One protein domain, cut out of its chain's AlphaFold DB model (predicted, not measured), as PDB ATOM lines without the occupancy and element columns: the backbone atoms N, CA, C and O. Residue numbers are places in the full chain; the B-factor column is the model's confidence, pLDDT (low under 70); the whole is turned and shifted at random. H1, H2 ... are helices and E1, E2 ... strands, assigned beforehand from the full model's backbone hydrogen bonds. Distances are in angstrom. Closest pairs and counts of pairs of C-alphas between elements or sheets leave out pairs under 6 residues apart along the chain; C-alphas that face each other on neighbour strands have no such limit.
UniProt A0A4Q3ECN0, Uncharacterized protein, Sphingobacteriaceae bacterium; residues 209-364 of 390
ATOM      1  N   ASN A 209      24.304  20.024  39.878       90.88
ATOM      2  CA  ASN A 209      25.595  19.333  39.826       90.88
ATOM      3  C   ASN A 209      25.605  18.046  40.658       90.88
ATOM      4  O   ASN A 209      26.226  17.065  40.246       90.88
ATOM      5  N   ASP A 210      24.910  18.016  41.799       91.75
ATOM      6  CA  ASP A 210      24.781  16.802  42.612       91.75
ATOM      7  C   ASP A 210      23.924  15.766  41.881       91.75
ATOM      8  O   ASP A 210      24.289  14.589  41.849       91.75
ATOM      9  N   ILE A 211      22.834  16.204  41.236       93.88
ATOM     10  CA  ILE A 211      21.973  15.349  40.403       93.88
ATOM     11  C   ILE A 211      22.782  14.747  39.253       93.88
ATOM     12  O   ILE A 211      22.776  13.531  39.075       93.88
ATOM     13  N   MET A 212      23.537  15.570  38.520       93.12
ATOM     14  CA  MET A 212      24.396  15.108  37.427       93.12
ATOM     15  C   MET A 212      25.464  14.127  37.921       93.12
ATOM     16  O   MET A 212      25.709  13.094  37.302       93.12
ATOM     17  N   THR A 213      26.077  14.409  39.071       94.00
ATOM     18  CA  THR A 213      27.083  13.528  39.676       94.00
ATOM     19  C   THR A 213      26.474  12.183  40.082       94.00
ATOM     20  O   THR A 213      27.082  11.141  39.836       94.00
ATOM     21  N   ARG A 214      25.259  12.185  40.652       94.50
ATOM     22  CA  ARG A 214      24.518  10.954  40.955       94.50
ATOM     23  C   ARG A 214      24.176  10.188  39.679       94.50
ATOM     24  O   ARG A 214      24.363   8.978  39.645       94.50
ATOM     25  N   LYS A 215      23.714  10.885  38.636       95.00
ATOM     26  CA  LYS A 215      23.401  10.274  37.342       95.00
ATOM     27  C   LYS A 215      24.618   9.521  36.802       95.00
ATOM     28  O   LYS A 215      24.493   8.334  36.520       95.00
ATOM     29  N   LEU A 216      25.789  10.162  36.775       94.88
ATOM     30  CA  LEU A 216      27.057   9.558  36.340       94.88
ATOM     31  C   LEU A 216      27.422   8.299  37.145       94.88
ATOM     32  O   LEU A 216      27.600   7.231  36.567       94.88
ATOM     33  N   ILE A 217      27.482   8.386  38.480       94.50
ATOM     34  CA  ILE A 217      27.917   7.256  39.325       94.50
ATOM     35  C   ILE A 217      26.924   6.074  39.323       94.50
ATOM     36  O   ILE A 217      27.306   4.949  39.653       94.50
ATOM     37  N   CYS A 218      25.661   6.313  38.957       94.69
ATOM     38  CA  CYS A 218      24.617   5.294  38.825       94.69
ATOM     39  C   CYS A 218      24.520   4.671  37.422       94.69
ATOM     40  O   CYS A 218      23.725   3.752  37.236       94.69
ATOM     41  N   PHE A 219      25.308   5.107  36.433       95.25
ATOM     42  CA  PHE A 219      25.293   4.444  35.129       95.25
ATOM     43  C   PHE A 219      25.697   2.967  35.258       95.25
ATOM     44  O   PHE A 219      26.751   2.642  35.810       95.25
ATOM     45  N   GLY A 220      24.835   2.075  34.758       93.75
ATOM     46  CA  GLY A 220      25.036   0.627  34.802       93.75
ATOM     47  C   GLY A 220      25.046   0.028  36.212       93.75
ATOM     48  O   GLY A 220      25.423  -1.135  36.355       93.75
ATOM     49  N   ARG A 221      24.676   0.795  37.252       93.50
ATOM     50  CA  ARG A 221      24.756   0.358  38.650       93.50
ATOM     51  C   ARG A 221      23.527   0.738  39.461       93.50
ATOM     52  O   ARG A 221      23.168   1.908  39.556       93.50
ATOM     53  N   ASN A 222      22.993  -0.247  40.171       92.94
ATOM     54  CA  ASN A 222      21.983  -0.072  41.204       92.94
ATOM     55  C   ASN A 222      22.617  -0.283  42.579       92.94
ATOM     56  O   ASN A 222      23.313  -1.269  42.809       92.94
ATOM     57  N   TYR A 223      22.393   0.646  43.507       95.31
ATOM     58  CA  TYR A 223      22.977   0.568  44.846       95.31
ATOM     59  C   TYR A 223      21.924   0.208  45.882       95.31
ATOM     60  O   TYR A 223      20.858   0.816  45.923       95.31
ATOM     61  N   ILE A 224      22.242  -0.742  46.754       95.44
ATOM     62  CA  ILE A 224      21.350  -1.223  47.808       95.44
ATOM     63  C   ILE A 224      22.033  -1.003  49.154       95.44
ATOM     64  O   ILE A 224      23.166  -1.435  49.376       95.44
ATOM     65  N   LEU A 225      21.340  -0.302  50.046       95.12
ATOM     66  CA  LEU A 225      21.819   0.050  51.376       95.12
ATOM     67  C   LEU A 225      21.173  -0.850  52.428       95.12
ATOM     68  O   LEU A 225      19.947  -0.911  52.542       95.12
ATOM     69  N   PHE A 226      22.013  -1.497  53.229       93.50
ATOM     70  CA  PHE A 226      21.637  -2.306  54.380       93.50
ATOM     71  C   PHE A 226      22.070  -1.592  55.657       93.50
ATOM     72  O   PHE A 226      23.224  -1.177  55.776       93.50
ATOM     73  N   SER A 227      21.165  -1.475  56.620       92.25
ATOM     74  CA  SER A 227      21.516  -1.098  57.984       92.25
ATOM     75  C   SER A 227      22.000  -2.304  58.787       92.25
ATOM     76  O   SER A 227      21.659  -3.450  58.478       92.25
ATOM     77  N   ASP A 228      22.749  -2.029  59.849       89.06
ATOM     78  CA  ASP A 228      23.090  -2.992  60.902       89.06
ATOM     79  C   ASP A 228      21.857  -3.738  61.427       89.06
ATOM     80  O   ASP A 228      21.855  -4.961  61.473       89.06
ATOM     81  N   ASN A 229      20.755  -3.036  61.697       87.69
ATOM     82  CA  ASN A 229      19.507  -3.639  62.172       87.69
ATOM     83  C   ASN A 229      18.947  -4.724  61.239       87.69
ATOM     84  O   ASN A 229      18.269  -5.640  61.702       87.69
ATOM     85  N   ILE A 230      19.170  -4.616  59.927       88.44
ATOM     86  CA  ILE A 230      18.720  -5.623  58.955       88.44
ATOM     87  C   ILE A 230      19.640  -6.841  58.997       88.44
ATOM     88  O   ILE A 230      19.165  -7.975  58.954       88.44
ATOM     89  N   ILE A 231      20.948  -6.599  59.065       87.50
ATOM     90  CA  ILE A 231      21.972  -7.639  59.015       87.50
ATOM     91  C   ILE A 231      22.002  -8.404  60.345       87.50
ATOM     92  O   ILE A 231      21.796  -9.615  60.356       87.50
ATOM     93  N   ASP A 232      22.155  -7.709  61.469       85.69
ATOM     94  CA  ASP A 232      22.267  -8.311  62.800       85.69
ATOM     95  C   ASP A 232      20.993  -9.066  63.198       85.69
ATOM     96  O   ASP A 232      21.067 -10.142  63.789       85.69
ATOM     97  N   LYS A 233      19.804  -8.578  62.813       82.81
ATOM     98  CA  LYS A 233      18.544  -9.297  63.072       82.81
ATOM     99  C   LYS A 233      18.507 -10.667  62.394       82.81
ATOM    100  O   LYS A 233      17.930 -11.592  62.957       82.81
ATOM    101  N   ASN A 234      19.090 -10.799  61.203       82.00
ATOM    102  CA  ASN A 234      19.157 -12.085  60.514       82.00
ATOM    103  C   ASN A 234      20.060 -13.083  61.255       82.00
ATOM    104  O   ASN A 234      19.779 -14.277  61.268       82.00
ATOM    105  N   PHE A 235      21.132 -12.597  61.879       81.62
ATOM    106  CA  PHE A 235      22.089 -13.448  62.583       81.62
ATOM    107  C   PHE A 235      21.784 -13.638  64.072       81.62
ATOM    108  O   PHE A 235      22.319 -14.561  64.678       81.62
ATOM    109  N   GLY A 236      20.932 -12.797  64.663       78.12
ATOM    110  CA  GLY A 236      20.649 -12.807  66.102       78.12
ATOM    111  C   GLY A 236      21.808 -12.294  66.965       78.12
ATOM    112  O   GLY A 236      21.743 -12.378  68.188       78.12
ATOM    113  N   GLU A 237      22.856 -11.752  66.346       79.50
ATOM    114  CA  GLU A 237      24.078 -11.260  66.984       79.50
ATOM    115  C   GLU A 237      24.655 -10.079  66.193       79.50
ATOM    116  O   GLU A 237      24.300  -9.867  65.032       79.50
ATOM    117  N   LYS A 238      25.570  -9.321  66.809       81.00
ATOM    118  CA  LYS A 238      26.299  -8.251  66.115       81.00
ATOM    119  C   LYS A 238      27.326  -8.841  65.159       81.00
ATOM    120  O   LYS A 238      28.185  -9.612  65.576       81.00
ATOM    121  N   THR A 239      27.299  -8.409  63.904       76.50
ATOM    122  CA  THR A 239      28.149  -8.969  62.837       76.50
ATOM    123  C   THR A 239      29.305  -8.071  62.398       76.50
ATOM    124  O   THR A 239      30.017  -8.396  61.447       76.50
ATOM    125  N   ASN A 240      29.568  -6.983  63.131       72.94
ATOM    126  CA  ASN A 240      30.558  -5.946  62.805       72.94
ATOM    127  C   ASN A 240      31.983  -6.473  62.519       72.94
ATOM    128  O   ASN A 240      32.767  -5.767  61.885       72.94
ATOM    129  N   HIS A 241      32.323  -7.689  62.958       71.75
ATOM    130  CA  HIS A 241      33.648  -8.296  62.798       71.75
ATOM    131  C   HIS A 241      33.732  -9.413  61.741       71.75
ATOM    132  O   HIS A 241      34.839  -9.853  61.442       71.75
ATOM    133  N   ASP A 242      32.619  -9.849  61.137       81.25
ATOM    134  CA  ASP A 242      32.604 -10.977  60.191       81.25
ATOM    135  C   ASP A 242      32.092 -10.557  58.806       81.25
ATOM    136  O   ASP A 242      30.950 -10.798  58.406       81.25
ATOM    137  N   SER A 243      32.969  -9.900  58.041       82.06
ATOM    138  CA  SER A 243      32.644  -9.448  56.686       82.06
ATOM    139  C   SER A 243      32.305 -10.606  55.745       82.06
ATOM    140  O   SER A 243      31.431 -10.452  54.896       82.06
ATOM    141  N   VAL A 244      32.938 -11.773  55.893       84.75
ATOM    142  CA  VAL A 244      32.723 -12.933  55.012       84.75
ATOM    143  C   VAL A 244      31.296 -13.454  55.155       84.75
ATOM    144  O   VAL A 244      30.596 -13.631  54.151       84.75
ATOM    145  N   LYS A 245      30.840 -13.642  56.397       84.06
ATOM    146  CA  LYS A 245      29.475 -14.074  56.707       84.06
ATOM    147  C   LYS A 245      28.443 -13.067  56.198       84.06
ATOM    148  O   LYS A 245      27.482 -13.462  55.534       84.06
ATOM    149  N   VAL A 246      28.687 -11.771  56.408       85.81
ATOM    150  CA  VAL A 246      27.826 -10.681  55.916       85.81
ATOM    151  C   VAL A 246      27.750 -10.669  54.385       85.81
ATOM    152  O   VAL A 246      26.655 -10.609  53.823       85.81
ATOM    153  N   HIS A 247      28.880 -10.806  53.685       86.94
ATOM    154  CA  HIS A 247      28.914 -10.867  52.220       86.94
ATOM    155  C   HIS A 247      28.123 -12.054  51.662       86.94
ATOM    156  O   HIS A 247      27.417 -11.898  50.662       86.94
ATOM    157  N   LYS A 248      28.226 -13.235  52.288       86.81
ATOM    158  CA  LYS A 248      27.480 -14.430  51.868       86.81
ATOM    159  C   LYS A 248      25.974 -14.231  52.035       86.81
ATOM    160  O   LYS A 248      25.225 -14.508  51.102       86.81
ATOM    161  N   TYR A 249      25.550 -13.713  53.188       88.06
ATOM    162  CA  TYR A 249      24.141 -13.434  53.455       88.06
ATOM    163  C   TYR A 249      23.560 -12.414  52.481       88.06
ATOM    164  O   TYR A 249      22.537 -12.683  51.866       88.06
ATOM    165  N   ILE A 250      24.216 -11.267  52.296       89.12
ATOM    166  CA  ILE A 250      23.673 -10.201  51.451       89.12
ATOM    167  C   ILE A 250      23.516 -10.658  49.994       89.12
ATOM    168  O   ILE A 250      22.536 -10.306  49.341       89.12
ATOM    169  N   ARG A 251      24.460 -11.462  49.487       87.38
ATOM    170  CA  ARG A 251      24.352 -12.048  48.145       87.38
ATOM    171  C   ARG A 251      23.132 -12.955  48.015       87.38
ATOM    172  O   ARG A 251      22.383 -12.775  47.062       87.38
ATOM    173  N   ALA A 252      22.928 -13.862  48.971       87.38
ATOM    174  CA  ALA A 252      21.749 -14.726  48.995       87.38
ATOM    175  C   ALA A 252      20.464 -13.894  49.108       87.38
ATOM    176  O   ALA A 252      19.572 -14.024  48.285       87.38
ATOM    177  N   PHE A 253      20.425 -12.926  50.027       90.44
ATOM    178  CA  PHE A 253      19.269 -12.054  50.229       90.44
ATOM    179  C   PHE A 253      18.851 -11.318  48.947       90.44
ATOM    180  O   PHE A 253      17.667 -11.254  48.635       90.44
ATOM    181  N   ILE A 254      19.808 -10.752  48.207       90.25
ATOM    182  CA  ILE A 254      19.533 -10.043  46.948       90.25
ATOM    183  C   ILE A 254      18.954 -10.983  45.887       90.25
ATOM    184  O   ILE A 254      18.063 -10.572  45.147       90.25
ATOM    185  N   GLN A 255      19.448 -12.223  45.828       85.56
ATOM    186  CA  GLN A 255      18.955 -13.247  44.907       85.56
ATOM    187  C   GLN A 255      17.550 -13.725  45.293       85.56
ATOM    188  O   GLN A 255      16.692 -13.824  44.427       85.56
ATOM    189  N   ASP A 256      17.302 -13.948  46.583       88.31
ATOM    190  CA  ASP A 256      16.051 -14.518  47.096       88.31
ATOM    191  C   ASP A 256      14.883 -13.511  47.140       88.31
ATOM    192  O   ASP A 256      13.741 -13.901  47.370       88.31
ATOM    193  N   ASN A 257      15.160 -12.211  46.985       87.88
ATOM    194  CA  ASN A 257      14.169 -11.132  47.114       87.88
ATOM    195  C   ASN A 257      14.044 -10.273  45.839       87.88
ATOM    196  O   ASN A 257      13.653  -9.109  45.933       87.88
ATOM    197  N   ASP A 258      14.403 -10.816  44.671       84.88
ATOM    198  CA  ASP A 258      14.184 -10.198  43.350       84.88
ATOM    199  C   ASP A 258      14.762  -8.776  43.196       84.88
ATOM    200  O   ASP A 258      14.198  -7.907  42.532       84.88
ATOM    201  N   TYR A 259      15.926  -8.517  43.802       86.25
ATOM    202  CA  TYR A 259      16.646  -7.245  43.645       86.25
ATOM    203  C   TYR A 259      17.520  -7.193  42.376       86.25
ATOM    204  O   TYR A 259      18.239  -6.213  42.172       86.25
ATOM    205  N   LEU A 260      17.497  -8.245  41.552       85.88
ATOM    206  CA  LEU A 260      18.245  -8.365  40.301       85.88
ATOM    207  C   LEU A 260      17.277  -8.530  39.133       85.88
ATOM    208  O   LEU A 260      16.402  -9.390  39.175       85.88
ATOM    209  N   ASN A 261      17.498  -7.779  38.058       85.00
ATOM    210  CA  ASN A 261      16.945  -8.139  36.754       85.00
ATOM    211  C   ASN A 261      17.733  -9.308  36.127       85.00
ATOM    212  O   ASN A 261      18.873  -9.570  36.510       85.00
ATOM    213  N   ASP A 262      17.176  -9.960  35.100       81.56
ATOM    214  CA  ASP A 262      17.755 -11.164  34.466       81.56
ATOM    215  C   ASP A 262      19.216 -11.026  34.002       81.56
ATOM    216  O   ASP A 262      19.969 -12.007  33.985       81.56
ATOM    217  N   SER A 263      19.621  -9.818  33.601       84.12
ATOM    218  CA  SER A 263      20.979  -9.513  33.137       84.12
ATOM    219  C   SER A 263      21.904  -8.992  34.243       84.12
ATOM    220  O   SER A 263      23.126  -9.020  34.078       84.12
ATOM    221  N   GLU A 264      21.347  -8.531  35.362       89.88
ATOM    222  CA  GLU A 264      22.068  -7.870  36.446       89.88
ATOM    223  C   GLU A 264      22.662  -8.847  37.453       89.88
ATOM    224  O   GLU A 264      22.214  -9.982  37.616       89.88
ATOM    225  N   ARG A 265      23.714  -8.398  38.148       87.69
ATOM    226  CA  ARG A 265      24.460  -9.245  39.089       87.69
ATOM    227  C   ARG A 265      24.987  -8.465  40.259       87.69
ATOM    228  O   ARG A 265      25.284  -7.281  40.148       87.69
ATOM    229  N   VAL A 266      25.201  -9.166  41.364       89.75
ATOM    230  CA  VAL A 266      25.915  -8.596  42.502       89.75
ATOM    231  C   VAL A 266      27.384  -8.412  42.130       89.75
ATOM    232  O   VAL A 266      28.121  -9.389  42.036       89.75
ATOM    233  N   GLY A 267      27.802  -7.161  41.949       85.94
ATOM    234  CA  GLY A 267      29.198  -6.799  41.747       85.94
ATOM    235  C   GLY A 267      29.905  -6.646  43.089       85.94
ATOM    236  O   GLY A 267      30.225  -7.618  43.782       85.94
ATOM    237  N   SER A 268      30.146  -5.396  43.489       87.06
ATOM    238  CA  SER A 268      30.817  -5.111  44.756       87.06
ATOM    239  C   SER A 268      29.852  -5.115  45.942       87.06
ATOM    240  O   SER A 268      28.714  -4.662  45.864       87.06
ATOM    241  N   SER A 269      30.330  -5.590  47.087       89.62
ATOM    242  CA  SER A 269      29.693  -5.338  48.379       89.62
ATOM    243  C   SER A 269      30.737  -4.803  49.348       89.62
ATOM    244  O   SER A 269      31.899  -5.212  49.309       89.62
ATOM    245  N   THR A 270      30.328  -3.871  50.199       89.81
ATOM    246  CA  THR A 270      31.177  -3.184  51.171       89.81
ATOM    247  C   THR A 270      30.480  -3.220  52.520       89.81
ATOM    248  O   THR A 270      29.415  -2.625  52.680       89.81
ATOM    249  N   HIS A 271      31.076  -3.923  53.481       89.69
ATOM    250  CA  HIS A 271      30.638  -3.925  54.874       89.69
ATOM    251  C   HIS A 271      31.348  -2.788  55.621       89.69
ATOM    252  O   HIS A 271      32.572  -2.664  55.549       89.69
ATOM    253  N   TYR A 272      30.582  -1.934  56.292       87.75
ATOM    254  CA  TYR A 272      31.099  -0.794  57.039       87.75
ATOM    255  C   TYR A 272      31.329  -1.187  58.503       87.75
ATOM    256  O   TYR A 272      30.534  -1.950  59.047       87.75
ATOM    257  N   PRO A 273      32.313  -0.595  59.207       85.94
ATOM    258  CA  PRO A 273      32.537  -0.850  60.638       85.94
ATOM    259  C   PRO A 273      31.310  -0.599  61.530       85.94
ATOM    260  O   PRO A 273      31.208  -1.120  62.638       85.94
ATOM    261  N   SER A 274      30.357   0.201  61.047       85.31
ATOM    262  CA  SER A 274      29.079   0.424  61.715       85.31
ATOM    263  C   SER A 274      28.112  -0.761  61.654       85.31
ATOM    264  O   SER A 274      27.019  -0.627  62.180       85.31
ATOM    265  N   GLY A 275      28.447  -1.865  60.982       87.00
ATOM    266  CA  GLY A 275      27.570  -3.030  60.794       87.00
ATOM    267  C   GLY A 275      26.650  -2.939  59.570       87.00
ATOM    268  O   GLY A 275      26.076  -3.932  59.147       87.00
ATOM    269  N   GLY A 276      26.514  -1.755  58.963       90.38
ATOM    270  CA  GLY A 276      25.757  -1.572  57.721       90.38
ATOM    271  C   GLY A 276      26.543  -2.002  56.482       90.38
ATOM    272  O   GLY A 276      27.771  -2.100  56.512       90.38
ATOM    273  N   ALA A 277      25.859  -2.189  55.356       92.19
ATOM    274  CA  ALA A 277      26.497  -2.555  54.096       92.19
ATOM    275  C   ALA A 277      25.954  -1.778  52.890       92.19
ATOM    276  O   ALA A 277      24.798  -1.362  52.848       92.19
ATOM    277  N   LEU A 278      26.817  -1.596  51.894       93.62
ATOM    278  CA  LEU A 278      26.484  -1.090  50.566       93.62
ATOM    279  C   LEU A 278      26.741  -2.205  49.561       93.62
ATOM    280  O   LEU A 278      27.824  -2.790  49.552       93.62
ATOM    281  N   VAL A 279      25.776  -2.457  48.689       94.50
ATOM    282  CA  VAL A 279      25.922  -3.397  47.580       94.50
ATOM    283  C   VAL A 279      25.695  -2.670  46.280       94.50
ATOM    284  O   VAL A 279      24.747  -1.899  46.168       94.50
ATOM    285  N   ALA A 280      26.552  -2.929  45.307       93.94
ATOM    286  CA  ALA A 280      26.360  -2.504  43.940       93.94
ATOM    287  C   ALA A 280      25.970  -3.714  43.094       93.94
ATOM    288  O   ALA A 280      26.692  -4.709  43.006       93.94
ATOM    289  N   VAL A 281      24.804  -3.602  42.482       93.25
ATOM    290  CA  VAL A 281      24.316  -4.486  41.438       93.25
ATOM    291  C   VAL A 281      24.703  -3.864  40.103       93.25
ATOM    292  O   VAL A 281      24.509  -2.666  39.906       93.25
ATOM    293  N   HIS A 282      25.322  -4.640  39.222       90.69
ATOM    294  CA  HIS A 282      25.909  -4.160  37.977       90.69
ATOM    295  C   HIS A 282      25.161  -4.732  36.768       90.69
ATOM    296  O   HIS A 282      24.850  -5.925  36.725       90.69
ATOM    297  N   ASN A 283      24.955  -3.890  35.759       92.56
ATOM    298  CA  ASN A 283      24.696  -4.318  34.389       92.56
ATOM    299  C   ASN A 283      25.987  -4.924  33.786       92.56
ATOM    300  O   ASN A 283      27.081  -4.460  34.136       92.56
ATOM    301  N   PRO A 284      25.897  -5.906  32.866       92.25
ATOM    302  CA  PRO A 284      27.055  -6.475  32.179       92.25
ATOM    303  C   PRO A 284      28.053  -5.446  31.631       92.25
ATOM    304  O   PRO A 284      29.253  -5.653  31.746       92.25
ATOM    305  N   VAL A 285      27.612  -4.286  31.131       94.19
ATOM    306  CA  VAL A 285      28.532  -3.280  30.560       94.19
ATOM    307  C   VAL A 285      29.543  -2.699  31.555       94.19
ATOM    308  O   VAL A 285      30.580  -2.177  31.139       94.19
ATOM    309  N   VAL A 286      29.310  -2.825  32.867       94.81
ATOM    310  CA  VAL A 286      30.260  -2.364  33.893       94.81
ATOM    311  C   VAL A 286      31.598  -3.102  33.796       94.81
ATOM    312  O   VAL A 286      32.633  -2.480  34.031       94.81
ATOM    313  N   ILE A 287      31.620  -4.373  33.369       94.81
ATOM    314  CA  ILE A 287      32.877  -5.119  33.195       94.81
ATOM    315  C   ILE A 287      33.774  -4.481  32.125       94.81
ATOM    316  O   ILE A 287      34.990  -4.424  32.292       94.81
ATOM    317  N   ILE A 288      33.178  -3.943  31.053       97.19
ATOM    318  CA  ILE A 288      33.899  -3.261  29.971       97.19
ATOM    319  C   ILE A 288      34.567  -2.011  30.548       97.19
ATOM    320  O   ILE A 288      35.761  -1.794  30.352       97.19
ATOM    321  N   MET A 289      33.817  -1.238  31.337       95.81
ATOM    322  CA  MET A 289      34.319  -0.047  32.020       95.81
ATOM    323  C   MET A 289      35.464  -0.378  32.997       95.81
ATOM    324  O   MET A 289      36.448   0.354  33.064       95.81
ATOM    325  N   GLU A 290      35.383  -1.491  33.731       94.00
ATOM    326  CA  GLU A 290      36.437  -1.948  34.651       94.00
ATOM    327  C   GLU A 290      37.705  -2.437  33.938       94.00
ATOM    328  O   GLU A 290      38.813  -2.234  34.444       94.00
ATOM    329  N   VAL A 291      37.565  -3.097  32.784       96.38
ATOM    330  CA  VAL A 291      38.702  -3.470  31.926       96.38
ATOM    331  C   VAL A 291      39.376  -2.205  31.400       96.38
ATOM    332  O   VAL A 291      40.568  -2.009  31.610       96.38
ATOM    333  N   MET A 292      38.607  -1.286  30.817       96.88
ATOM    334  CA  MET A 292      39.125  -0.017  30.301       96.88
ATOM    335  C   MET A 292      39.791   0.834  31.393       96.88
ATOM    336  O   MET A 292      40.826   1.455  31.152       96.88
ATOM    337  N   HIS A 293      39.263   0.815  32.622       95.31
ATOM    338  CA  HIS A 293      39.876   1.506  33.757       95.31
ATOM    339  C   HIS A 293      41.277   0.976  34.072       95.31
ATOM    340  O   HIS A 293      42.202   1.764  34.257       95.31
ATOM    341  N   ARG A 294      41.457  -0.353  34.087       93.06
ATOM    342  CA  ARG A 294      42.768  -0.989  34.308       93.06
ATOM    343  C   ARG A 294      43.793  -0.625  33.241       93.06
ATOM    344  O   ARG A 294      44.987  -0.609  33.529       93.06
ATOM    345  N   LYS A 295      43.325  -0.302  32.037       93.25
ATOM    346  CA  LYS A 295      44.147   0.128  30.902       93.25
ATOM    347  C   LYS A 295      44.375   1.640  30.854       93.25
ATOM    348  O   LYS A 295      45.003   2.119  29.917       93.25
ATOM    349  N   ASN A 296      43.907   2.386  31.860       93.19
ATOM    350  CA  ASN A 296      43.943   3.851  31.897       93.19
ATOM    351  C   ASN A 296      43.318   4.490  30.644       93.19
ATOM    352  O   ASN A 296      43.826   5.482  30.122       93.19
ATOM    353  N   ASP A 297      42.229   3.905  30.138       95.00
ATOM    354  CA  ASP A 297      41.546   4.429  28.961       95.00
ATOM    355  C   ASP A 297      40.992   5.842  29.223       95.00
ATOM    356  O   ASP A 297      40.382   6.115  30.261       95.00
ATOM    357  N   LYS A 298      41.180   6.735  28.243       93.88
ATOM    358  CA  LYS A 298      40.800   8.157  28.289       93.88
ATOM    359  C   LYS A 298      39.303   8.406  28.517       93.88
ATOM    360  O   LYS A 298      38.934   9.514  28.897       93.88
ATOM    361  N   LEU A 299      38.437   7.429  28.244       96.38
ATOM    362  CA  LEU A 299      36.992   7.558  28.450       96.38
ATOM    363  C   LEU A 299      36.591   7.432  29.921       96.38
ATOM    364  O   LEU A 299      35.511   7.890  30.298       96.38
ATOM    365  N   ILE A 300      37.442   6.811  30.738       96.38
ATOM    366  CA  ILE A 300      37.152   6.500  32.131       96.38
ATOM    367  C   ILE A 300      37.583   7.655  33.031       96.38
ATOM    368  O   ILE A 300      38.706   8.148  32.960       96.38
ATOM    369  N   VAL A 301      36.701   8.039  33.947       94.69
ATOM    370  CA  VAL A 301      36.955   9.065  34.961       94.69
ATOM    371  C   VAL A 301      36.742   8.499  36.357       94.69
ATOM    372  O   VAL A 301      35.704   7.914  36.668       94.69
ATOM    373  N   ASP A 302      37.724   8.727  37.229       93.69
ATOM    374  CA  ASP A 302      37.575   8.505  38.666       93.69
ATOM    375  C   ASP A 302      36.797   9.678  39.273       93.69
ATOM    376  O   ASP A 302      37.267  10.819  39.281       93.69
ATOM    377  N   MET A 303      35.610   9.408  39.817       93.62
ATOM    378  CA  MET A 303      34.702  10.427  40.346       93.62
ATOM    379  C   MET A 303      35.193  11.084  41.642       93.62
ATOM    380  O   MET A 303      34.585  12.056  42.090       93.62
ATOM    381  N   LYS A 304      36.311  10.644  42.234       90.69
ATOM    382  CA  LYS A 304      36.901  11.242  43.445       90.69
ATOM    383  C   LYS A 304      37.158  12.743  43.308       90.69
ATOM    384  O   LYS A 304      37.047  13.472  44.292       90.69
ATOM    385  N   HIS A 305      37.455  13.237  42.104       86.69
ATOM    386  CA  HIS A 305      37.630  14.675  41.867       86.69
ATOM    387  C   HIS A 305      36.355  15.492  42.155       86.69
ATOM    388  O   HIS A 305      36.467  16.654  42.537       86.69
ATOM    389  N   LYS A 306      35.158  14.888  42.068       85.31
ATOM    390  CA  LYS A 306      33.871  15.520  42.418       85.31
ATOM    391  C   LYS A 306      33.668  15.711  43.924       85.31
ATOM    392  O   LYS A 306      32.726  16.387  44.322       85.31
ATOM    393  N   LEU A 307      34.536  15.145  44.768       79.88
ATOM    394  CA  LEU A 307      34.520  15.379  46.216       79.88
ATOM    395  C   LEU A 307      35.249  16.671  46.625       79.88
ATOM    396  O   LEU A 307      35.134  17.087  47.776       79.88
ATOM    397  N   LYS A 308      36.021  17.297  45.721       63.22
ATOM    398  CA  LYS A 308      36.795  18.512  46.013       63.22
ATOM    399  C   LYS A 308      35.916  19.760  45.815       63.22
ATOM    400  O   LYS A 308      35.607  20.112  44.682       63.22
ATOM    401  N   GLY A 309      35.530  20.411  46.915       57.12
ATOM    402  CA  GLY A 309      34.731  21.648  46.950       57.12
ATOM    403  C   GLY A 309      33.764  21.666  48.142       57.12
ATOM    404  O   GLY A 309      32.992  20.724  48.302       57.12
ATOM    405  N   ASP A 310      33.862  22.699  48.987       46.59
ATOM    406  CA  ASP A 310      33.090  22.983  50.213       46.59
ATOM    407  C   ASP A 310      32.605  21.771  51.027       46.59
ATOM    408  O   ASP A 310      31.527  21.208  50.797       46.59
ATOM    409  N   GLY A 311      33.412  21.422  52.038       50.47
ATOM    410  CA  GLY A 311      33.000  20.611  53.182       50.47
ATOM    411  C   GLY A 311      32.485  19.227  52.811       50.47
ATOM    412  O   GLY A 311      31.309  18.924  53.019       50.47
ATOM    413  N   ALA A 312      33.351  18.355  52.285       54.19
ATOM    414  CA  ALA A 312      33.073  16.926  52.352       54.19
ATOM    415  C   ALA A 312      33.063  16.527  53.836       54.19
ATOM    416  O   ALA A 312      34.106  16.239  54.419       54.19
ATOM    417  N   ASP A 313      31.889  16.564  54.463       57.88
ATOM    418  CA  ASP A 313      31.675  15.960  55.771       57.88
ATOM    419  C   ASP A 313      31.703  14.441  55.582       57.88
ATOM    420  O   ASP A 313      30.689  13.787  55.336       57.88
ATOM    421  N   VAL A 314      32.920  13.892  55.560       61.38
ATOM    422  CA  VAL A 314      33.166  12.452  55.402       61.38
ATOM    423  C   VAL A 314      32.756  11.698  56.672       61.38
ATOM    424  O   VAL A 314      32.516  10.488  56.635       61.38
ATOM    425  N   PHE A 315      32.623  12.402  57.801       58.03
ATOM    426  CA  PHE A 315      32.184  11.804  59.050       58.03
ATOM    427  C   PHE A 315      30.702  11.417  58.966       58.03
ATOM    428  O   PHE A 315      29.804  12.215  58.710       58.03
ATOM    429  N   GLY A 316      30.428  10.128  59.174       69.88
ATOM    430  CA  GLY A 316      29.061   9.607  59.213       69.88
ATOM    431  C   GLY A 316      28.425   9.298  57.852       69.88
ATOM    432  O   GLY A 316      27.228   9.020  57.817       69.88
ATOM    433  N   LEU A 317      29.175   9.275  56.744       86.06
ATOM    434  CA  LEU A 317      28.682   8.752  55.461       86.06
ATOM    435  C   LEU A 317      28.711   7.216  55.452       86.06
ATOM    436  O   LEU A 317      29.657   6.587  54.981       86.06
ATOM    437  N   LYS A 318      27.665   6.614  56.018       89.44
ATOM    438  CA  LYS A 318      27.493   5.163  56.150       89.44
ATOM    439  C   LYS A 318      26.029   4.769  55.931       89.44
ATOM    440  O   LYS A 318      25.151   5.595  56.186       89.44
ATOM    441  N   PRO A 319      25.741   3.515  55.541       91.12
ATOM    442  CA  PRO A 319      24.371   3.057  55.301       91.12
ATOM    443  C   PRO A 319      23.393   3.351  56.452       91.12
ATOM    444  O   PRO A 319      22.313   3.883  56.204       91.12
ATOM    445  N   ASN A 320      23.798   3.117  57.709       90.56
ATOM    446  CA  ASN A 320      22.952   3.328  58.899       90.56
ATOM    447  C   ASN A 320      22.514   4.791  59.095       90.56
ATOM    448  O   ASN A 320      21.552   5.054  59.804       90.56
ATOM    449  N   THR A 321      23.207   5.756  58.481       89.81
ATOM    450  CA  THR A 321      22.815   7.176  58.526       89.81
ATOM    451  C   THR A 321      21.567   7.443  57.686       89.81
ATOM    452  O   THR A 321      20.805   8.360  57.973       89.81
ATOM    453  N   PHE A 322      21.351   6.642  56.642       90.25
ATOM    454  CA  PHE A 322      20.282   6.848  55.665       90.25
ATOM    455  C   PHE A 322      19.173   5.797  55.770       90.25
ATOM    456  O   PHE A 322      18.041   6.050  55.351       90.25
ATOM    457  N   VAL A 323      19.495   4.633  56.337       89.50
ATOM    458  CA  VAL A 323      18.604   3.483  56.482       89.50
ATOM    459  C   VAL A 323      18.422   3.162  57.961       89.50
ATOM    460  O   VAL A 323      19.344   2.691  58.615       89.50
ATOM    461  N   GLY A 324      17.214   3.387  58.480       76.81
ATOM    462  CA  GLY A 324      16.822   3.000  59.845       76.81
ATOM    463  C   GLY A 324      15.745   1.910  59.909       76.81
ATOM    464  O   GLY A 324      15.408   1.436  60.990       76.81
ATOM    465  N   GLY A 325      15.177   1.522  58.762       77.12
ATOM    466  CA  GLY A 325      14.072   0.565  58.677       77.12
ATOM    467  C   GLY A 325      14.500  -0.905  58.753       77.12
ATOM    468  O   GLY A 325      15.679  -1.233  58.839       77.12
ATOM    469  N   LYS A 326      13.507  -1.802  58.672       79.62
ATOM    470  CA  LYS A 326      13.688  -3.271  58.660       79.62
ATOM    471  C   LYS A 326      13.918  -3.861  57.258       79.62
ATOM    472  O   LYS A 326      13.947  -5.080  57.124       79.62
ATOM    473  N   LYS A 327      14.014  -3.026  56.218       87.88
ATOM    474  CA  LYS A 327      14.188  -3.448  54.821       87.88
ATOM    475  C   LYS A 327      15.316  -2.658  54.155       87.88
ATOM    476  O   LYS A 327      15.435  -1.464  54.453       87.88
ATOM    477  N   PRO A 328      16.107  -3.282  53.263       92.31
ATOM    478  CA  PRO A 328      17.121  -2.569  52.498       92.31
ATOM    479  C   PRO A 328      16.493  -1.490  51.620       92.31
ATOM    480  O   PRO A 328      15.355  -1.634  51.165       92.31
ATOM    481  N   VAL A 329      17.239  -0.417  51.371       93.69
ATOM    482  CA  VAL A 329      16.766   0.717  50.567       93.69
ATOM    483  C   VAL A 329      17.605   0.823  49.303       93.69
ATOM    484  O   VAL A 329      18.832   0.885  49.368       93.69
ATOM    485  N   VAL A 330      16.933   0.860  48.154       93.81
ATOM    486  CA  VAL A 330      17.573   1.029  46.847       93.81
ATOM    487  C   VAL A 330      17.785   2.516  46.574       93.81
ATOM    488  O   VAL A 330      16.876   3.330  46.752       93.81
ATOM    489  N   VAL A 331      18.981   2.877  46.119       94.25
ATOM    490  CA  VAL A 331      19.257   4.194  45.547       94.25
ATOM    491  C   VAL A 331      18.600   4.245  44.172       94.25
ATOM    492  O   VAL A 331      19.130   3.714  43.203       94.25
ATOM    493  N   ASN A 332      17.431   4.871  44.107       90.69
ATOM    494  CA  ASN A 332      16.638   5.019  42.894       90.69
ATOM    495  C   ASN A 332      16.316   6.502  42.640       90.69
ATOM    496  O   ASN A 332      16.840   7.394  43.308       90.69
ATOM    497  N   GLN A 333      15.444   6.761  41.672       89.44
ATOM    498  CA  GLN A 333      15.062   8.111  41.252       89.44
ATOM    499  C   GLN A 333      13.772   8.617  41.916       89.44
ATOM    500  O   GLN A 333      13.235   9.650  41.522       89.44
ATOM    501  N   ASP A 334      13.240   7.900  42.910       90.75
ATOM    502  CA  ASP A 334      12.006   8.307  43.576       90.75
ATOM    503  C   ASP A 334      12.239   9.599  44.370       90.75
ATOM    504  O   ASP A 334      12.988   9.624  45.349       90.75
ATOM    505  N   VAL A 335      11.581  10.685  43.960       89.12
ATOM    506  CA  VAL A 335      11.681  12.003  44.607       89.12
ATOM    507  C   VAL A 335      11.157  11.966  46.048       89.12
ATOM    508  O   VAL A 335      11.563  12.786  46.868       89.12
ATOM    509  N   LYS A 336      10.288  11.003  46.386       90.06
ATOM    510  CA  LYS A 336       9.779  10.803  47.751       90.06
ATOM    511  C   LYS A 336      10.750  10.028  48.642       90.06
ATOM    512  O   LYS A 336      10.576  10.017  49.861       90.06
ATOM    513  N   SER A 337      11.773   9.391  48.069       91.56
ATOM    514  CA  SER A 337      12.773   8.653  48.835       91.56
ATOM    515  C   SER A 337      13.559   9.588  49.752       91.56
ATOM    516  O   SER A 337      14.076  10.623  49.325       91.56
ATOM    517  N   ASN A 338      13.752   9.177  51.009       91.19
ATOM    518  CA  ASN A 338      14.598   9.904  51.959       91.19
ATOM    519  C   ASN A 338      16.038  10.087  51.438       91.19
ATOM    520  O   ASN A 338      16.695  11.072  51.783       91.19
ATOM    521  N   LEU A 339      16.513   9.171  50.581       94.12
ATOM    522  CA  LEU A 339      17.838   9.233  49.949       94.12
ATOM    523  C   LEU A 339      17.978  10.399  48.962       94.12
ATOM    524  O   LEU A 339      19.095  10.844  48.697       94.12
ATOM    525  N   ASN A 340      16.851  10.894  48.442       94.06
ATOM    526  CA  ASN A 340      16.784  11.951  47.439       94.06
ATOM    527  C   ASN A 340      16.298  13.295  48.009       94.06
ATOM    528  O   ASN A 340      16.053  14.241  47.260       94.06
ATOM    529  N   SER A 341      16.188  13.404  49.337       93.44
ATOM    530  CA  SER A 341      15.873  14.661  50.018       93.44
ATOM    531  C   SER A 341      17.003  15.690  49.883       93.44
ATOM    532  O   SER A 341      18.172  15.330  49.728       93.44
ATOM    533  N   ARG A 342      16.674  16.981  50.045       92.06
ATOM    534  CA  ARG A 342      17.648  18.090  50.069       92.06
ATOM    535  C   ARG A 342      18.845  17.827  50.991       92.06
ATOM    536  O   ARG A 342      19.964  18.202  50.659       92.06
ATOM    537  N   LEU A 343      18.608  17.192  52.139       90.94
ATOM    538  CA  LEU A 343      19.641  16.892  53.130       90.94
ATOM    539  C   LEU A 343      20.538  15.718  52.711       90.94
ATOM    540  O   LEU A 343      21.752  15.765  52.909       90.94
ATOM    541  N   ASN A 344      19.950  14.657  52.153       92.81
ATOM    542  CA  ASN A 344      20.655  13.390  51.953       92.81
ATOM    543  C   ASN A 344      21.207  13.203  50.545       92.81
ATOM    544  O   ASN A 344      22.151  12.434  50.393       92.81
ATOM    545  N   PHE A 345      20.689  13.904  49.532       94.31
ATOM    546  CA  PHE A 345      21.066  13.657  48.139       94.31
ATOM    547  C   PHE A 345      22.586  13.752  47.933       94.31
ATOM    548  O   PHE A 345      23.219  12.776  47.525       94.31
ATOM    549  N   LYS A 346      23.199  14.890  48.294       92.50
ATOM    550  CA  LYS A 346      24.656  15.092  48.198       92.50
ATOM    551  C   LYS A 346      25.425  14.063  49.035       92.50
ATOM    552  O   LYS A 346      26.375  13.462  48.544       92.50
ATOM    553  N   ARG A 347      24.976  13.799  50.266       93.19
ATOM    554  CA  ARG A 347      25.636  12.888  51.220       93.19
ATOM    555  C   ARG A 347      25.666  11.442  50.729       93.19
ATOM    556  O   ARG A 347      26.710  10.797  50.770       93.19
ATOM    557  N   VAL A 348      24.542  10.939  50.217       94.38
ATOM    558  CA  VAL A 348      24.459   9.599  49.621       94.38
ATOM    559  C   VAL A 348      25.353   9.532  48.381       94.38
ATOM    560  O   VAL A 348      26.115   8.583  48.246       94.38
ATOM    561  N   THR A 349      25.356  10.560  47.522       94.38
ATOM    562  CA  THR A 349      26.253  10.608  46.349       94.38
ATOM    563  C   THR A 349      27.727  10.569  46.763       94.38
ATOM    564  O   THR A 349      28.499   9.793  46.207       94.38
ATOM    565  N   GLN A 350      28.119  11.348  47.772       92.81
ATOM    566  CA  GLN A 350      29.481  11.343  48.306       92.81
ATOM    567  C   GLN A 350      29.863   9.976  48.889       92.81
ATOM    568  O   GLN A 350      30.963   9.499  48.624       92.81
ATOM    569  N   MET A 351      28.955   9.311  49.615       93.06
ATOM    570  CA  MET A 351      29.178   7.955  50.133       93.06
ATOM    571  C   MET A 351      29.463   6.951  49.007       93.06
ATOM    572  O   MET A 351      30.367   6.128  49.144       93.06
ATOM    573  N   LEU A 352      28.724   7.028  47.894       94.31
ATOM    574  CA  LEU A 352      28.950   6.165  46.729       94.31
ATOM    575  C   LEU A 352      30.326   6.422  46.095       94.31
ATOM    576  O   LEU A 352      31.049   5.474  45.813       94.31
ATOM    577  N   ILE A 353      30.723   7.688  45.930       93.38
ATOM    578  CA  ILE A 353      32.020   8.060  45.333       93.38
ATOM    579  C   ILE A 353      33.203   7.676  46.235       93.38
ATOM    580  O   ILE A 353      34.276   7.327  45.742       93.38
ATOM    581  N   LEU A 354      33.029   7.724  47.558       91.06
ATOM    582  CA  LEU A 354      34.050   7.289  48.514       91.06
ATOM    583  C   LEU A 354      34.301   5.776  48.462       91.06
ATOM    584  O   LEU A 354      35.369   5.327  48.878       91.06
ATOM    585  N   ASN A 355      33.361   4.986  47.938       90.25
ATOM    586  CA  ASN A 355      33.569   3.559  47.734       90.25
ATOM    587  C   ASN A 355      34.437   3.316  46.487       90.25
ATOM    588  O   ASN A 355      33.969   3.350  45.349       90.25
ATOM    589  N   GLU A 356      35.713   3.002  46.718       86.50
ATOM    590  CA  GLU A 356      36.713   2.803  45.661       86.50
ATOM    591  C   GLU A 356      36.353   1.703  44.655       86.50
ATOM    592  O   GLU A 356      36.814   1.749  43.519       86.50
ATOM    593  N   ARG A 357      35.504   0.741  45.041       86.00
ATOM    594  CA  ARG A 357      35.092  -0.372  44.172       86.00
ATOM    595  C   ARG A 357      34.103   0.042  43.082       86.00
ATOM    596  O   ARG A 357      33.880  -0.725  42.156       86.00
ATOM    597  N   VAL A 358      33.482   1.218  43.201       89.06
ATOM    598  CA  VAL A 358      32.407   1.674  42.296       89.06
ATOM    599  C   VAL A 358      32.580   3.114  41.825       89.06
ATOM    600  O   VAL A 358      31.739   3.610  41.084       89.06
ATOM    601  N   ARG A 359      33.672   3.787  42.212       91.50
ATOM    602  CA  ARG A 359      33.879   5.228  41.980       91.50
ATOM    603  C   ARG A 359      34.162   5.642  40.536       91.50
ATOM    604  O   ARG A 359      34.324   6.832  40.280       91.50
ATOM    605  N   ILE A 360      34.269   4.698  39.606       94.75
ATOM    606  CA  ILE A 360      34.568   4.994  38.200       94.75
ATOM    607  C   ILE A 360      33.287   5.229  37.397       94.75
ATOM    608  O   ILE A 360      32.276   4.551  37.599       94.75
ATOM    609  N   SER A 361      33.354   6.173  36.467       95.69
ATOM    610  CA  SER A 361      32.303   6.510  35.505       95.69
ATOM    611  C   SER A 361      32.940   6.834  34.150       95.69
ATOM    612  O   SER A 361      34.157   6.740  33.984       95.69
ATOM    613  N   LEU A 362      32.119   7.241  33.188       96.88
ATOM    614  CA  LEU A 362      32.533   7.713  31.872       96.88
ATOM    615  C   LEU A 362      32.448   9.240  31.752       96.88
ATOM    616  O   LEU A 362      31.607   9.880  32.393       96.88
ATOM    617  N   ASP A 363      33.304   9.812  30.903       94.94
ATOM    618  CA  ASP A 363      33.238  11.217  30.491       94.94
ATOM    619  C   ASP A 363      32.347  11.372  29.249       94.94
ATOM    620  O   ASP A 363      32.620  10.794  28.195       94.94
ATOM    621  N   LEU A 364      31.276  12.163  29.362       94.31
ATOM    622  CA  LEU A 364      30.249  12.280  28.319       94.31
ATOM    623  C   LEU A 364      30.793  12.838  27.005       94.31
ATOM    624  O   LEU A 364      30.488  12.311  25.935       94.31
TER     625      LEU A 364
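Overview. This is residues 209 to 364 of the 390 residues of an uncharacterized protein of Sphingobacteriaceae bacterium (UniProt A0A4Q3ECN0). A twisted four-stranded sheet, E2, E3, E1 and E5, forms the core; the long helix H3 covers part of one face, and the sheet stands between H3 and a cluster of H7, H1 and H5. Short H2 lies at one end of the longest axis, while at the other end a small two-stranded sheet, E4 and E6, sits between H4 and H1. The printed part has 156 residues, with seven named helices and six named strands in the order H1 E1 H2 H3 E2 E3 H4 E4 H5 H6 E5 H7 E6. Both sheets, one in the order E2 E3 E1 E5 and the other E4 E6, are antiparallel, and the class is mixed, helices and strands. The whole is compact, with a radius of gyration of the C-alphas of 15.4 A and spans of 47 by 34 by 29 A.

Along the chain. Begin with the large sheet: E2 is residues 265 to 271, 17.8 A from first to last C-alpha, and E3 is residues 277 to 282, 16.2 A. E1, residues 221 to 226, starts at C-alpha 221 at (24.756, 0.358, 38.650) and runs 16.3 A; E5 is residues 329 to 331. Find C-alpha 243 at (32.644, -9.448, 56.686); from there H3 runs to residue 256, 19.8 A away. H2 is residues 228 to 235, and H6 is residues 319 to 322. H7, residues 345 to 354, measures 14.5 A, and H5 is residues 303 to 307. H1, residues 209 to 217, opens the printed part at C-alpha 209 at (25.595, 19.333, 39.826) and measures 12.3 A. H4 is residues 285 to 294, 14.9 A; E4 is residues 300 to 302 and E6 is residues 360 to 362.

Arrangement. Look first at the hairpin E2 and E3, where N 267 and O 280 are 2.9 A apart, within hydrogen-bond range. Beside it, E3 and E1 are antiparallel at 159 degrees, with N 224 and O 279 at 2.8 A. At the edge strand E5, N 331 and O 223 of E1 are 2.8 A apart. The sheet is only just strongly twisted, its C-alphas up to 4.4 A off the best plane. H3 is on it at a height of 9.0 A, over E2 and E3, and makes two layers, helix on one face of a sheet; on the local plane it stands at 36 degrees to E2, slantwise to the strands. E1, H2 and H3, and E2 form a split strand-helix-strand unit, two strands running the same way with E3 between them, and its crossover is right-handed. H2 is close to but not clearly touching H3, the closest C-alphas being Ile 231 and Val 246 at 7.3 A. H6 and H7 only graze the sheet. H7 touches H1 at a steep tilt of 42 degrees, the same way, closest at the C-alphas of Arg 214 and Thr 349, 5.7 A. H7 also touches H5, closest at the C-alphas of Lys 304 and Ile 353, 6.1 A. In the small sheet, N 301 of E4 and O 361 of E6 are 2.9 A apart; the closest C-alphas of H4 and E4, His 293 and Ile 300, are 5.9 A apart. Every O i to N i+4 pair is within hydrogen-bond range in H1, H3, H4 and H7; H2 has 3 of 4, H5 has 0 of 1 but 2 of 2 O i to N i+3 pairs, and H6 is too short for an i+4 pair.

Size, cuts and confidence. The two C-alphas farthest apart, those of Gly 236 and Lys 298, are 47.7 A apart. The printed part has no cut. The long links are H5 to H6, 11 residues, and E5 to H7, residues 332 to 344. The mean pLDDT of the printed part is 88.1; look to residues 308 to 316, in the link from H5 to H6, for values under 70.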